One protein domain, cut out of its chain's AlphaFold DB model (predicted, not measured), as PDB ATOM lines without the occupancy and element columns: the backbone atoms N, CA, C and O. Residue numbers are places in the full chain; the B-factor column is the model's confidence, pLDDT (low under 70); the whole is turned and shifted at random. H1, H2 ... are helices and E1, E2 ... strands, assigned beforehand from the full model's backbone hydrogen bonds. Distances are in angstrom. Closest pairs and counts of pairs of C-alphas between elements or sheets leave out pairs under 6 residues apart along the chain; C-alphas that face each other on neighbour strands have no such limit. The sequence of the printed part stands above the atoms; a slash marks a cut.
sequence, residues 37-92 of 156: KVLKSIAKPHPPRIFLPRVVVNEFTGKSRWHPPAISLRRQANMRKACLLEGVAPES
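This is residues 37 to 92 of the 156 residues of the protein "Mitoc_mL59 domain-containing protein" of Endogone sp. FLAS-F59071 (UniProt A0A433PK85). A long, thin rod is made of a two-stranded hairpin, E1 and E2, at one end and a small helical head at the other, where the short helix H1 packs across the longer helix H3. The one-turn helix H2 lies between head and hairpin, and the turn of the hairpin, residues 58 to 63, sticks out free. The printed part has 56 residues, with three named helices and two named strands in the order H1, H2, E1, E2, H3; the one sheet has the order E1 - E2 and is antiparallel. The class is mixed, helices and strands, and the whole is loose, with a radius of gyration of the C-alphas of 14.6 A and spans of 47 by 18 by 17 A.

H1 is residues 37 to 42, 9.0 A from first to last C-alpha, and begins at C-alpha 37 at (5.479, -15.783, -24.489). H2 is residues 48 to 51. Strand E1, residues 54 to 57, measures 9.8 A and ends at C-alpha 57 at (14.401, 2.110, 1.631). Strand E2, residues 64 to 67, measures 9.7 A. H3, residues 73 to 85, is the longest helix at 18.5 A and ends at C-alpha 85 at (5.031, -29.871, -19.165).

H1 touches H3, with residues 78 to 83 of H3 alone. The closest C-alphas of the two are those of Val 38 and Met 79, 6.5 A apart. Their lines stand at 73 degrees, only just about perpendicular. H2 and H3 are close but not clearly touching; their closest C-alphas, those of Phe 51 and Gln 76, are 7.6 A apart. H1 and H2 are apart. E1 and E2 form a hairpin, antiparallel at 149 degrees between their directions. The C-alphas of Val 57 and Ser 64 face each other at 4.2 A. N 67 and O 54 are within hydrogen-bond range at 2.8 A, and so are N 56 and O 65 at 2.9 A. E1 is apart from H3, and H1 is apart from both strands. In H1 and H3 every O i to N i+4 pair is within hydrogen-bond range, while H2, with 4 residues, is too short for such a pair.

The two C-alphas farthest apart, those of Phe 60 and Gly 87, are 47.3 A from each other. The C-alphas of Lys 37 and Ser 92, the first and last printed, are 18.3 A apart. The printed part has no cut. The links H1 to H2, H2 to E1 and E2 to H3 are tight, and the link E1 to E2, with 6 residues, is short but not tight. The mean pLDDT of the printed part is 94.4, and no printed residue is under 70.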
ATOM      1  N   LYS A  37       4.930 -16.731 -25.473       92.81
ATOM      2  CA  LYS A  37       5.479 -15.783 -24.489       92.81
ATOM      3  C   LYS A  37       5.900 -16.479 -23.189       92.81
ATOM      4  O   LYS A  37       6.914 -16.104 -22.609       92.81
ATOM      5  N   VAL A  38       5.134 -17.476 -22.737       92.12
ATOM      6  CA  VAL A  38       5.460 -18.263 -21.538       92.12
ATOM      7  C   VAL A  38       6.641 -19.186 -21.825       92.12
ATOM      8  O   VAL A  38       7.590 -19.195 -21.046       92.12
ATOM      9  N   LEU A  39       6.653 -19.861 -22.975       93.12
ATOM     10  CA  LEU A  39       7.770 -20.723 -23.380       93.12
ATOM     11  C   LEU A  39       9.086 -19.933 -23.494       93.12
ATOM     12  O   LEU A  39      10.095 -20.313 -22.905       93.12
ATOM     13  N   LYS A  40       9.056 -18.743 -24.112       94.31
ATOM     14  CA  LYS A  40      10.211 -17.822 -24.158       94.31
ATOM     15  C   LYS A  40      10.700 -17.389 -22.774       94.31
ATOM     16  O   LYS A  40      11.882 -17.102 -22.613       94.31
ATOM     17  N   SER A  41       9.804 -17.302 -21.788       91.81
ATOM     18  CA  SER A  41      10.180 -16.935 -20.419       91.81
ATOM     19  C   SER A  41      10.845 -18.073 -19.644       91.81
ATOM     20  O   SER A  41      11.563 -17.789 -18.697       91.81
ATOM     21  N   ILE A  42      10.623 -19.322 -20.050       93.50
ATOM     22  CA  ILE A  42      11.183 -20.539 -19.436       93.50
ATOM     23  C   ILE A  42      12.521 -20.887 -20.078       93.50
ATOM     24  O   ILE A  42      13.433 -21.325 -19.394       93.50
ATOM     25  N   ALA A  43      12.675 -20.606 -21.374       93.50
ATOM     26  CA  ALA A  43      13.926 -20.808 -22.100       93.50
ATOM     27  C   ALA A  43      15.095 -19.935 -21.595       93.50
ATOM     28  O   ALA A  43      16.243 -20.194 -21.937       93.50
ATOM     29  N   LYS A  44      14.818 -18.877 -20.820       91.75
ATOM     30  CA  LYS A  44      15.832 -17.961 -20.283       91.75
ATOM     31  C   LYS A  44      15.922 -18.108 -18.762       91.75
ATOM     32  O   LYS A  44      14.882 -17.982 -18.111       91.75
ATOM     33  N   PRO A  45      17.120 -18.303 -18.186       93.19
ATOM     34  CA  PRO A  45      17.284 -18.284 -16.739       93.19
ATOM     35  C   PRO A  45      17.034 -16.871 -16.198       93.19
ATOM     36  O   PRO A  45      17.462 -15.879 -16.795       93.19
ATOM     37  N   HIS A  46      16.341 -16.773 -15.064       94.06
ATOM     38  CA  HIS A  46      16.097 -15.508 -14.366       94.06
ATOM     39  C   HIS A  46      16.874 -15.477 -13.051       94.06
ATOM     40  O   HIS A  46      16.973 -16.498 -12.369       94.06
ATOM     41  N   PRO A  47      17.382 -14.310 -12.622       94.06
ATOM     42  CA  PRO A  47      17.975 -14.193 -11.299       94.06
ATOM     43  C   PRO A  47      16.916 -14.444 -10.208       94.06
ATOM     44  O   PRO A  47      15.809 -13.894 -10.283       94.06
ATOM     45  N   PRO A  48      17.252 -15.187  -9.137       91.31
ATOM     46  CA  PRO A  48      16.287 -15.624  -8.122       91.31
ATOM     47  C   PRO A  48      15.595 -14.456  -7.401       91.31
ATOM     48  O   PRO A  48      14.444 -14.560  -6.976       91.31
ATOM     49  N   ARG A  49      16.258 -13.293  -7.333       92.88
ATOM     50  CA  ARG A  49      15.735 -12.061  -6.720       92.88
ATOM     51  C   ARG A  49      14.453 -11.541  -7.382       92.88
ATOM     52  O   ARG A  49      13.677 -10.866  -6.721       92.88
ATOM     53  N   ILE A  50      14.207 -11.854  -8.659       94.94
ATOM     54  CA  ILE A  50      13.010 -11.401  -9.396       94.94
ATOM     55  C   ILE A  50      11.730 -12.058  -8.868       94.94
ATOM     56  O   ILE A  50      10.644 -11.474  -8.968       94.94
ATOM     57  N   PHE A  51      11.844 -13.264  -8.309       94.88
ATOM     58  CA  PHE A  51      10.708 -14.040  -7.817       94.88
ATOM     59  C   PHE A  51      10.315 -13.698  -6.378       94.88
ATOM     60  O   PHE A  51       9.218 -14.068  -5.950       94.88
ATOM     61  N   LEU A  52      11.176 -12.982  -5.653       93.88
ATOM     62  CA  LEU A  52      10.998 -12.640  -4.246       93.88
ATOM     63  C   LEU A  52      10.596 -11.165  -4.074       93.88
ATOM     64  O   LEU A  52      10.993 -10.316  -4.876       93.88
ATOM     65  N   PRO A  53       9.804 -10.836  -3.040       96.12
ATOM     66  CA  PRO A  53       9.568  -9.447  -2.668       96.12
ATOM     67  C   PRO A  53      10.866  -8.805  -2.158       96.12
ATOM     68  O   PRO A  53      11.702  -9.472  -1.546       96.12
ATOM     69  N   ARG A  54      11.024  -7.496  -2.384       95.56
ATOM     70  CA  ARG A  54      12.207  -6.735  -1.945       95.56
ATOM     71  C   ARG A  54      11.811  -5.534  -1.097       95.56
ATOM     72  O   ARG A  54      10.842  -4.850  -1.418       95.56
ATOM     73  N   VAL A  55      12.578  -5.244  -0.051       96.81
ATOM     74  CA  VAL A  55      12.448  -3.984   0.694       96.81
ATOM     75  C   VAL A  55      13.213  -2.903  -0.054       96.81
ATOM     76  O   VAL A  55      14.372  -3.099  -0.408       96.81
ATOM     77  N   VAL A  56      12.567  -1.768  -0.298       95.38
ATOM     78  CA  VAL A  56      13.213  -0.562  -0.821       95.38
ATOM     79  C   VAL A  56      13.127   0.505   0.256       95.38
ATOM     80  O   VAL A  56      12.031   0.835   0.717       95.38
ATOM     81  N   VAL A  57      14.283   1.015   0.667       96.19
ATOM     82  CA  VAL A  57      14.401   2.110   1.631       96.19
ATOM     83  C   VAL A  57      14.543   3.409   0.846       96.19
ATOM     84  O   VAL A  57      15.389   3.503  -0.037       96.19
ATOM     85  N   ASN A  58      13.691   4.391   1.128       95.50
ATOM     86  CA  ASN A  58      13.843   5.731   0.572       95.50
ATOM     87  C   ASN A  58      14.849   6.498   1.435       95.50
ATOM     88  O   ASN A  58      14.508   6.888   2.550       95.50
ATOM     89  N   GLU A  59      16.043   6.751   0.907       94.69
ATOM     90  CA  GLU A  59      17.126   7.451   1.618       94.69
ATOM     91  C   GLU A  59      16.693   8.838   2.113       94.69
ATOM     92  O   GLU A  59      16.950   9.199   3.254       94.69
ATOM     93  N   PHE A  60      15.917   9.569   1.308       93.44
ATOM     94  CA  PHE A  60      15.446  10.917   1.645       93.44
ATOM     95  C   PHE A  60      14.416  10.974   2.779       93.44
ATOM     96  O   PHE A  60      14.331  11.967   3.491       93.44
ATOM     97  N   THR A  61      13.576   9.946   2.928       93.44
ATOM     98  CA  THR A  61      12.472   9.947   3.912       93.44
ATOM     99  C   THR A  61      12.742   9.006   5.085       93.44
ATOM    100  O   THR A  61      11.948   8.957   6.021       93.44
ATOM    101  N   GLY A  62      13.784   8.173   5.003       94.12
ATOM    102  CA  GLY A  62      14.065   7.088   5.949       94.12
ATOM    103  C   GLY A  62      13.009   5.972   5.987       94.12
ATOM    104  O   GLY A  62      13.118   5.038   6.775       94.12
ATOM    105  N   LYS A  63      11.962   6.037   5.152       95.94
ATOM    106  CA  LYS A  63      10.848   5.076   5.149       95.94
ATOM    107  C   LYS A  63      11.171   3.876   4.265       95.94
ATOM    108  O   LYS A  63      11.613   4.037   3.127       95.94
ATOM    109  N   SER A  64      10.875   2.676   4.755       96.62
ATOM    110  CA  SER A  64      10.984   1.432   3.994       96.62
ATOM    111  C   SER A  64       9.621   0.976   3.469       96.62
ATOM    112  O   SER A  64       8.588   1.137   4.121       96.62
ATOM    113  N   ARG A  65       9.604   0.420   2.254       95.94
ATOM    114  CA  ARG A  65       8.408  -0.166   1.634       95.94
ATOM    115  C   ARG A  65       8.733  -1.494   0.973       95.94
ATOM    116  O   ARG A  65       9.779  -1.650   0.342       95.94
ATOM    117  N   TRP A  66       7.804  -2.435   1.068       97.06
ATOM    118  CA  TRP A  66       7.894  -3.705   0.360       97.06
ATOM    119  C   TRP A  66       7.433  -3.531  -1.084       97.06
ATOM    120  O   TRP A  66       6.309  -3.105  -1.345       97.06
ATOM    121  N   HIS A  67       8.303  -3.878  -2.024       96.00
ATOM    122  CA  HIS A  67       7.956  -4.017  -3.432       96.00
ATOM    123  C   HIS A  67       7.573  -5.467  -3.730       96.00
ATOM    124  O   HIS A  67       8.258  -6.388  -3.263       96.00
ATOM    125  N   PRO A  68       6.511  -5.691  -4.525       96.44
ATOM    126  CA  PRO A  68       6.159  -7.028  -4.978       96.44
ATOM    127  C   PRO A  68       7.266  -7.608  -5.876       96.44
ATOM    128  O   PRO A  68       8.075  -6.854  -6.429       96.44
ATOM    129  N   PRO A  69       7.305  -8.939  -6.061       96.69
ATOM    130  CA  PRO A  69       8.210  -9.549  -7.026       96.69
ATOM    131  C   PRO A  69       7.924  -9.024  -8.437       96.69
ATOM    132  O   PRO A  69       6.770  -8.784  -8.805       96.69
ATOM    133  N   ALA A  70       8.969  -8.896  -9.255       95.69
ATOM    134  CA  ALA A  70       8.841  -8.399 -10.627       95.69
ATOM    135  C   ALA A  70       7.987  -9.333 -11.509       95.69
ATOM    136  O   ALA A  70       7.296  -8.881 -12.425       95.69
ATOM    137  N   ILE A  71       7.972 -10.634 -11.203       95.44
ATOM    138  CA  ILE A  71       7.036 -11.594 -11.795       95.44
ATOM    139  C   ILE A  71       5.955 -11.922 -10.762       95.44
ATOM    140  O   ILE A  71       6.243 -12.478  -9.705       95.44
ATOM    141  N   SER A  72       4.695 -11.626 -11.087       95.62
ATOM    142  CA  SER A  72       3.561 -11.894 -10.196       95.62
ATOM    143  C   SER A  72       3.381 -13.387  -9.906       95.62
ATOM    144  O   SER A  72       3.655 -14.233 -10.757       95.62
ATOM    145  N   LEU A  73       2.830 -13.725  -8.736       95.19
ATOM    146  CA  LEU A  73       2.619 -15.117  -8.310       95.19
ATOM    147  C   LEU A  73       1.813 -15.945  -9.326       95.19
ATOM    148  O   LEU A  73       2.104 -17.119  -9.545       95.19
ATOM    149  N   ARG A  74       0.841 -15.330 -10.015       95.44
ATOM    150  CA  ARG A  74       0.093 -15.984 -11.103       95.44
ATOM    151  C   ARG A  74       1.005 -16.348 -12.275       95.44
ATOM    152  O   ARG A  74       0.906 -17.453 -12.804       95.44
ATOM    153  N   ARG A  75       1.885 -15.432 -12.689       95.38
ATOM    154  CA  ARG A  75       2.859 -15.691 -13.758       95.38
ATOM    155  C   ARG A  75       3.870 -16.749 -13.330       95.38
ATOM    156  O   ARG A  75       4.112 -17.659 -14.111       95.38
ATOM    157  N   GLN A  76       4.357 -16.696 -12.090       95.12
ATOM    158  CA  GLN A  76       5.220 -17.733 -11.516       95.12
ATOM    159  C   GLN A  76       4.543 -19.113 -11.559       95.12
ATOM    160  O   GLN A  76       5.133 -20.083 -12.023       95.12
ATOM    161  N   ALA A  77       3.273 -19.214 -11.156       94.69
ATOM    162  CA  ALA A  77       2.530 -20.472 -11.214       94.69
ATOM    163  C   ALA A  77       2.351 -20.989 -12.653       94.69
ATOM    164  O   ALA A  77       2.444 -22.192 -12.884       94.69
ATOM    165  N   ASN A  78       2.110 -20.099 -13.619       94.75
ATOM    166  CA  ASN A  78       2.030 -20.479 -15.031       94.75
ATOM    167  C   ASN A  78       3.382 -20.955 -15.570       94.75
ATOM    168  O   ASN A  78       3.409 -21.964 -16.266       94.75
ATOM    169  N   MET A  79       4.477 -20.276 -15.214       95.06
ATOM    170  CA  MET A  79       5.833 -20.707 -15.559       95.06
ATOM    171  C   MET A  79       6.111 -22.093 -14.987       95.06
ATOM    172  O   MET A  79       6.413 -22.986 -15.761       95.06
ATOM    173  N   ARG A  80       5.870 -22.329 -13.688       94.69
ATOM    174  CA  ARG A  80       6.047 -23.660 -13.073       94.69
ATOM    175  C   ARG A  80       5.268 -24.751 -13.799       94.69
ATOM    176  O   ARG A  80       5.817 -25.812 -14.055       94.69
ATOM    177  N   LYS A  81       4.000 -24.504 -14.138       94.12
ATOM    178  CA  LYS A  81       3.187 -25.483 -14.878       94.12
ATOM    179  C   LYS A  81       3.761 -25.776 -16.261       94.12
ATOM    180  O   LYS A  81       3.711 -26.917 -16.689       94.12
ATOM    181  N   ALA A  82       4.282 -24.764 -16.941       94.44
ATOM    182  CA  ALA A  82       4.911 -24.937 -18.238       94.44
ATOM    183  C   ALA A  82       6.272 -25.642 -18.129       94.44
ATOM    184  O   ALA A  82       6.510 -26.554 -18.904       94.44
ATOM    185  N   CYS A  83       7.095 -25.350 -17.115       94.88
ATOM    186  CA  CYS A  83       8.316 -26.114 -16.832       94.88
ATOM    187  C   CYS A  83       8.007 -27.605 -16.628       94.88
ATOM    188  O   CYS A  83       8.665 -28.455 -17.210       94.88
ATOM    189  N   LEU A  84       6.949 -27.912 -15.864       93.12
ATOM    190  CA  LEU A  84       6.497 -29.287 -15.638       93.12
ATOM    191  C   LEU A  84       6.033 -29.992 -16.922       93.12
ATOM    192  O   LEU A  84       6.223 -31.198 -17.026       93.12
ATOM    193  N   LEU A  85       5.425 -29.277 -17.879       92.56
ATOM    194  CA  LEU A  85       5.031 -29.871 -19.165       92.56
ATOM    195  C   LEU A  85       6.219 -30.073 -20.112       92.56
ATOM    196  O   LEU A  85       6.262 -31.080 -20.804       92.56
ATOM    197  N   GLU A  86       7.176 -29.146 -20.119       92.25
ATOM    198  CA  GLU A  86       8.387 -29.212 -20.954       92.25
ATOM    199  C   GLU A  86       9.482 -30.115 -20.351       92.25
ATOM    200  O   GLU A  86      10.568 -30.233 -20.908       92.25
ATOM    201  N   GLY A  87       9.240 -30.723 -19.181       92.50
ATOM    202  CA  GLY A  87      10.225 -31.561 -18.490       92.50
ATOM    203  C   GLY A  87      11.427 -30.791 -17.928       92.50
ATOM    204  O   GLY A  87      12.451 -31.389 -17.607       92.50
ATOM    205  N   VAL A  88      11.321 -29.468 -17.789       93.44
ATOM    206  CA  VAL A  88      12.383 -28.610 -17.249       93.44
ATOM    207  C   VAL A  88      12.183 -28.434 -15.745       93.44
ATOM    208  O   VAL A  88      11.095 -28.083 -15.281       93.44
ATOM    209  N   ALA A  89      13.239 -28.625 -14.955       93.31
ATOM    210  CA  ALA A  89      13.186 -28.351 -13.522       93.31
ATOM    211  C   ALA A  89      12.948 -26.843 -13.275       93.31
ATOM    212  O   ALA A  89      13.677 -26.015 -13.810       93.31
ATOM    213  N   PRO A  90      11.970 -26.427 -12.451       93.50
ATOM    214  CA  PRO A  90      11.715 -25.001 -12.206       93.50
ATOM    215  C   PRO A  90      12.912 -24.286 -11.553       93.50
ATOM    216  O   PRO A  90      13.101 -23.085 -11.745       93.50
ATOM    217  N   GLU A  91      13.733 -25.031 -10.813       92.94
ATOM    218  CA  GLU A  91      14.940 -24.539 -10.149       92.94
ATOM    219  C   GLU A  91      16.028 -24.119 -11.147       92.94
ATOM    220  O   GLU A  91      16.723 -23.137 -10.897       92.94
ATOM    221  N   SER A  92      16.119 -24.765 -12.320       92.94
ATOM    222  CA  SER A  92      17.112 -24.404 -13.349       92.94
ATOM    223  C   SER A  92      16.869 -23.012 -13.945       92.94
ATOM    224  O   SER A  92      17.795 -22.350 -14.405       92.94
TER     225      SER A  92